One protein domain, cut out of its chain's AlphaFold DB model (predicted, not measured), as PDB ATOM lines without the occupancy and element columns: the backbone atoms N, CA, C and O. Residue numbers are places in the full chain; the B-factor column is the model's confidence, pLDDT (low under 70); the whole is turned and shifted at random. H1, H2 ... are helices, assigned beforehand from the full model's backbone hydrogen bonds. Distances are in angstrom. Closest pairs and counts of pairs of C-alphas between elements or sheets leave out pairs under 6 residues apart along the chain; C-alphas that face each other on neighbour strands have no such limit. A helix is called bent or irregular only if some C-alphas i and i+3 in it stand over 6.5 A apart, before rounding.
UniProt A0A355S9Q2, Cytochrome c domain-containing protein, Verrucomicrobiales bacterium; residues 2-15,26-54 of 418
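This is residues 2 to 15 and 26 to 54 of the 418 residues of the protein "Cytochrome c domain-containing protein" of Verrucomicrobiales bacterium (UniProt A0A355S9Q2). A long helix, H2, sticks out alone over residues 30 to 53, and a shorter helix, H1, lies near its first end without packing on it. The backbone runs one way along H1 and, past a cut, runs roughly the opposite way along H2, which makes most of the length. The printed part has 43 residues with two named helices, in the order H1, H2, and no named strand; its class is all helix. The whole is extended, with a radius of gyration of the C-alphas of 15.7 A, and its C-alphas span 51 by 18 by 9 A.

H1 holds residues 2 to 14 and is 18.8 A long from first to last C-alpha; C-alpha 2 is at (-11.516, -44.683, 32.073). H2 holds residues 27 to 53 and measures 36.9 A, from C-alpha 27 at (-23.353, -37.146, 43.256) to C-alpha 53 at (-21.950, -72.067, 55.018). H2 is neither bent nor irregular, but only just: C-alphas 27 and 30 are 6.4 A apart.

H1 and H2 are near each other, with no pair of C-alphas within 8 A but 5 pairs within 10 A; their closest C-alphas are 8.4 A apart. Residues 30 to 54, of which 30 to 53 belong to H2, stand free. Of the O i to N i+4 pairs, 8 of 9 in H1 and 22 of 23 in H2 are within hydrogen-bond range.

The outline is a rod, and the two C-alphas farthest apart, those of Glu 15 and Gly 54, are 51.2 A apart. The link from H1 to H2 runs across the cut: residues 16 to 25 are not printed, and C-alphas 15 and 26 are 15.2 A apart. The mean pLDDT of the printed part is 78.7; residues 2 to 15 are under 70.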
ATOM      1  N   ARG A   2     -10.386 -45.631  31.906       49.59
ATOM      2  CA  ARG A   2     -11.516 -44.683  32.073       49.59
ATOM      3  C   ARG A   2     -11.560 -43.975  33.441       49.59
ATOM      4  O   ARG A   2     -11.829 -42.784  33.494       49.59
ATOM      5  N   VAL A   3     -11.222 -44.684  34.522       53.38
ATOM      6  CA  VAL A   3     -11.164 -44.134  35.893       53.38
ATOM      7  C   VAL A   3     -10.052 -43.086  36.040       53.38
ATOM      8  O   VAL A   3     -10.281 -42.012  36.582       53.38
ATOM      9  N   VAL A   4      -8.875 -43.350  35.460       63.62
ATOM     10  CA  VAL A   4      -7.731 -42.418  35.459       63.62
ATOM     11  C   VAL A   4      -8.047 -41.156  34.648       63.62
ATOM     12  O   VAL A   4      -7.794 -40.048  35.109       63.62
ATOM     13  N   TYR A   5      -8.682 -41.305  33.481       67.75
ATOM     14  CA  TYR A   5      -9.125 -40.176  32.653       67.75
ATOM     15  C   TYR A   5     -10.128 -39.262  33.381       67.75
ATOM     16  O   TYR A   5     -10.046 -38.037  33.290       67.75
ATOM     17  N   LEU A   6     -11.052 -39.845  34.149       55.59
ATOM     18  CA  LEU A   6     -12.045 -39.092  34.920       55.59
ATOM     19  C   LEU A   6     -11.436 -38.411  36.156       55.59
ATOM     20  O   LEU A   6     -11.804 -37.277  36.460       55.59
ATOM     21  N   TYR A   7     -10.458 -39.043  36.807       65.12
ATOM     22  CA  TYR A   7      -9.721 -38.456  37.931       65.12
ATOM     23  C   TYR A   7      -8.885 -37.235  37.505       65.12
ATOM     24  O   TYR A   7      -8.875 -36.208  38.179       65.12
ATOM     25  N   VAL A   8      -8.255 -37.292  36.327       65.19
ATOM     26  CA  VAL A   8      -7.517 -36.152  35.751       65.19
ATOM     27  C   VAL A   8      -8.462 -35.002  35.370       65.19
ATOM     28  O   VAL A   8      -8.115 -33.834  35.541       65.19
ATOM     29  N   ARG A   9      -9.682 -35.306  34.907       63.91
ATOM     30  CA  ARG A   9     -10.700 -34.292  34.582       63.91
ATOM     31  C   ARG A   9     -11.313 -33.633  35.826       63.91
ATOM     32  O   ARG A   9     -11.620 -32.447  35.756       63.91
ATOM     33  N   LYS A  10     -11.434 -34.355  36.950       58.94
ATOM     34  CA  LYS A  10     -11.849 -33.819  38.266       58.94
ATOM     35  C   LYS A  10     -10.935 -32.678  38.716       58.94
ATOM     36  O   LYS A  10     -11.420 -31.587  38.995       58.94
ATOM     37  N   LYS A  11      -9.617 -32.896  38.656       60.03
ATOM     38  CA  LYS A  11      -8.609 -31.911  39.079       60.03
ATOM     39  C   LYS A  11      -8.711 -30.580  38.319       60.03
ATOM     40  O   LYS A  11      -8.481 -29.525  38.887       60.03
ATOM     41  N   ARG A  12      -9.100 -30.640  37.040       58.34
ATOM     42  CA  ARG A  12      -9.262 -29.467  36.164       58.34
ATOM     43  C   ARG A  12     -10.600 -28.733  36.365       58.34
ATOM     44  O   ARG A  12     -10.719 -27.581  35.970       58.34
ATOM     45  N   LEU A  13     -11.615 -29.392  36.932       56.38
ATOM     46  CA  LEU A  13     -12.923 -28.788  37.230       56.38
ATOM     47  C   LEU A  13     -12.965 -28.161  38.634       56.38
ATOM     48  O   LEU A  13     -13.632 -27.150  38.815       56.38
ATOM     49  N   GLU A  14     -12.208 -28.701  39.596       55.94
ATOM     50  CA  GLU A  14     -12.055 -28.135  40.950       55.94
ATOM     51  C   GLU A  14     -11.356 -26.761  40.963       55.94
ATOM     52  O   GLU A  14     -11.559 -25.978  41.887       55.94
ATOM     53  N   GLU A  15     -10.569 -26.439  39.930       57.06
ATOM     54  CA  GLU A  15      -9.919 -25.128  39.769       57.06
ATOM     55  C   GLU A  15     -10.875 -24.019  39.284       57.06
ATOM     56  O   GLU A  15     -10.493 -22.850  39.313       57.06
ATOM     57  N   TYR A  26     -20.911 -33.625  45.526       71.44
ATOM     58  CA  TYR A  26     -21.463 -33.914  44.202       71.44
ATOM     59  C   TYR A  26     -21.753 -35.418  44.051       71.44
ATOM     60  O   TYR A  26     -20.905 -36.257  44.357       71.44
ATOM     61  N   PHE A  27     -22.938 -35.759  43.524       74.81
ATOM     62  CA  PHE A  27     -23.353 -37.146  43.256       74.81
ATOM     63  C   PHE A  27     -22.331 -37.905  42.387       74.81
ATOM     64  O   PHE A  27     -22.036 -39.077  42.612       74.81
ATOM     65  N   TRP A  28     -21.728 -37.216  41.418       75.44
ATOM     66  CA  TRP A  28     -20.680 -37.764  40.566       75.44
ATOM     67  C   TRP A  28     -19.366 -36.997  40.751       75.44
ATOM     68  O   TRP A  28     -19.392 -35.767  40.723       75.44
ATOM     69  N   PRO A  29     -18.204 -37.669  40.847       75.56
ATOM     70  CA  PRO A  29     -17.996 -39.124  40.846       75.56
ATOM     71  C   PRO A  29     -17.977 -39.754  42.253       75.56
ATOM     72  O   PRO A  29     -17.928 -40.976  42.374       75.56
ATOM     73  N   ASP A  30     -17.972 -38.936  43.307       78.94
ATOM     74  CA  ASP A  30     -17.573 -39.381  44.645       78.94
ATOM     75  C   ASP A  30     -18.662 -40.209  45.354       78.94
ATOM     76  O   ASP A  30     -18.331 -41.227  45.961       78.94
ATOM     77  N   GLN A  31     -19.946 -39.835  45.248       84.19
ATOM     78  CA  GLN A  31     -21.040 -40.612  45.854       84.19
ATOM     79  C   GLN A  31     -21.210 -41.969  45.161       84.19
ATOM     80  O   GLN A  31     -21.226 -42.994  45.833       84.19
ATOM     81  N   VAL A  32     -21.223 -41.996  43.823       88.50
ATOM     82  CA  VAL A  32     -21.326 -43.252  43.055       88.50
ATOM     83  C   VAL A  32     -20.183 -44.218  43.373       88.50
ATOM     84  O   VAL A  32     -20.412 -45.419  43.471       88.50
ATOM     85  N   LEU A  33     -18.953 -43.723  43.560       87.56
ATOM     86  CA  LEU A  33     -17.832 -44.583  43.947       87.56
ATOM     87  C   LEU A  33     -18.012 -45.158  45.359       87.56
ATOM     88  O   LEU A  33     -17.734 -46.335  45.570       87.56
ATOM     89  N   ARG A  34     -18.483 -44.352  46.319       86.75
ATOM     90  CA  ARG A  34     -18.770 -44.819  47.686       86.75
ATOM     91  C   ARG A  34     -19.882 -45.861  47.698       86.75
ATOM     92  O   ARG A  34     -19.712 -46.892  48.340       86.75
ATOM     93  N   ASP A  35     -20.952 -45.630  46.944       90.44
ATOM     94  CA  ASP A  35     -22.061 -46.573  46.808       90.44
ATOM     95  C   ASP A  35     -21.586 -47.871  46.140       90.44
ATOM     96  O   ASP A  35     -21.878 -48.955  46.630       90.44
ATOM     97  N   ALA A  36     -20.768 -47.787  45.083       92.44
ATOM     98  CA  ALA A  36     -20.203 -48.962  44.422       92.44
ATOM     99  C   ALA A  36     -19.292 -49.781  45.351       92.44
ATOM    100  O   ALA A  36     -19.371 -51.008  45.354       92.44
ATOM    101  N   ILE A  37     -18.452 -49.121  46.158       94.88
ATOM    102  CA  ILE A  37     -17.620 -49.790  47.169       94.88
ATOM    103  C   ILE A  37     -18.508 -50.429  48.242       94.88
ATOM    104  O   ILE A  37     -18.297 -51.589  48.577       94.88
ATOM    105  N   ALA A  38     -19.517 -49.717  48.748       94.56
ATOM    106  CA  ALA A  38     -20.450 -50.254  49.735       94.56
ATOM    107  C   ALA A  38     -21.191 -51.487  49.194       94.56
ATOM    108  O   ALA A  38     -21.220 -52.523  49.856       94.56
ATOM    109  N   CYS A  39     -21.704 -51.424  47.963       95.62
ATOM    110  CA  CYS A  39     -22.320 -52.562  47.287       95.62
ATOM    111  C   CYS A  39     -21.339 -53.725  47.100       95.62
ATOM    112  O   CYS A  39     -21.718 -54.869  47.329       95.62
ATOM    113  N   ALA A  40     -20.085 -53.458  46.718       96.50
ATOM    114  CA  ALA A  40     -19.067 -54.494  46.559       96.50
ATOM    115  C   ALA A  40     -18.705 -55.163  47.892       96.50
ATOM    116  O   ALA A  40     -18.527 -56.376  47.929       96.50
ATOM    117  N   VAL A  41     -18.641 -54.401  48.987       96.94
ATOM    118  CA  VAL A  41     -18.415 -54.935  50.338       96.94
ATOM    119  C   VAL A  41     -19.586 -55.813  50.773       96.94
ATOM    120  O   VAL A  41     -19.362 -56.925  51.243       96.94
ATOM    121  N   VAL A  42     -20.828 -55.359  50.573       96.44
ATOM    122  CA  VAL A  42     -22.027 -56.157  50.883       96.44
ATOM    123  C   VAL A  42     -22.060 -57.438  50.049       96.44
ATOM    124  O   VAL A  42     -22.250 -58.518  50.602       96.44
ATOM    125  N   LEU A  43     -21.815 -57.348  48.738       96.25
ATOM    126  CA  LEU A  43     -21.772 -58.510  47.849       96.25
ATOM    127  C   LEU A  43     -20.647 -59.479  48.234       96.25
ATOM    128  O   LEU A  43     -20.877 -60.682  48.292       96.25
ATOM    129  N   GLY A  44     -19.453 -58.964  48.529       96.69
ATOM    130  CA  GLY A  44     -18.328 -59.767  49.003       96.69
ATOM    131  C   GLY A  44     -18.649 -60.484  50.314       96.69
ATOM    132  O   GLY A  44     -18.341 -61.663  50.445       96.69
ATOM    133  N   GLY A  45     -19.341 -59.812  51.239       95.12
ATOM    134  CA  GLY A  45     -19.851 -60.420  52.467       95.12
ATOM    135  C   GLY A  45     -20.842 -61.552  52.195       95.12
ATOM    136  O   GLY A  45     -20.687 -62.638  52.744       95.12
ATOM    137  N   ILE A  46     -21.816 -61.342  51.302       91.75
ATOM    138  CA  ILE A  46     -22.777 -62.387  50.904       91.75
ATOM    139  C   ILE A  46     -22.044 -63.589  50.297       91.75
ATOM    140  O   ILE A  46     -22.274 -64.716  50.724       91.75
ATOM    141  N   LEU A  47     -21.134 -63.366  49.344       92.38
ATOM    142  CA  LEU A  47     -20.372 -64.442  48.702       92.38
ATOM    143  C   LEU A  47     -19.482 -65.197  49.693       92.38
ATOM    144  O   LEU A  47     -19.373 -66.415  49.600       92.38
ATOM    145  N   PHE A  48     -18.883 -64.494  50.656       93.38
ATOM    146  CA  PHE A  48     -18.110 -65.114  51.728       93.38
ATOM    147  C   PHE A  48     -18.973 -66.059  52.575       93.38
ATOM    148  O   PHE A  48     -18.575 -67.200  52.803       93.38
ATOM    149  N   PHE A  49     -20.168 -65.627  52.991       89.25
ATOM    150  CA  PHE A  49     -21.082 -66.482  53.756       89.25
ATOM    151  C   PHE A  49     -21.619 -67.656  52.934       89.25
ATOM    152  O   PHE A  49     -21.699 -68.762  53.459       89.25
ATOM    153  N   VAL A  50     -21.921 -67.451  51.650       88.50
ATOM    154  CA  VAL A  50     -22.326 -68.537  50.742       88.50
ATOM    155  C   VAL A  50     -21.207 -69.564  50.583       88.50
ATOM    156  O   VAL A  50     -21.478 -70.757  50.596       88.50
ATOM    157  N   TRP A  51     -19.954 -69.125  50.463       87.81
ATOM    158  CA  TRP A  51     -18.813 -70.034  50.356       87.81
ATOM    159  C   TRP A  51     -18.548 -70.809  51.656       87.81
ATOM    160  O   TRP A  51     -18.227 -71.989  51.603       87.81
ATOM    161  N   GLN A  52     -18.703 -70.171  52.820       89.94
ATOM    162  CA  GLN A  52     -18.441 -70.798  54.122       89.94
ATOM    163  C   GLN A  52     -19.552 -71.743  54.591       89.94
ATOM    164  O   GLN A  52     -19.263 -72.820  55.101       89.94
ATOM    165  N   ALA A  53     -20.813 -71.326  54.472       79.31
ATOM    166  CA  ALA A  53     -21.950 -72.067  55.018       79.31
ATOM    167  C   ALA A  53     -22.701 -72.886  53.955       79.31
ATOM    168  O   ALA A  53     -23.466 -73.784  54.304       79.31
ATOM    169  N   GLY A  54     -22.497 -72.586  52.667       72.94
ATOM    170  CA  GLY A  54     -23.350 -73.098  51.601       72.94
ATOM    171  C   GLY A  54     -24.798 -72.620  51.740       72.94
ATOM    172  O   GLY A  54     -25.163 -71.867  52.644       72.94
TER     173      GLY A  54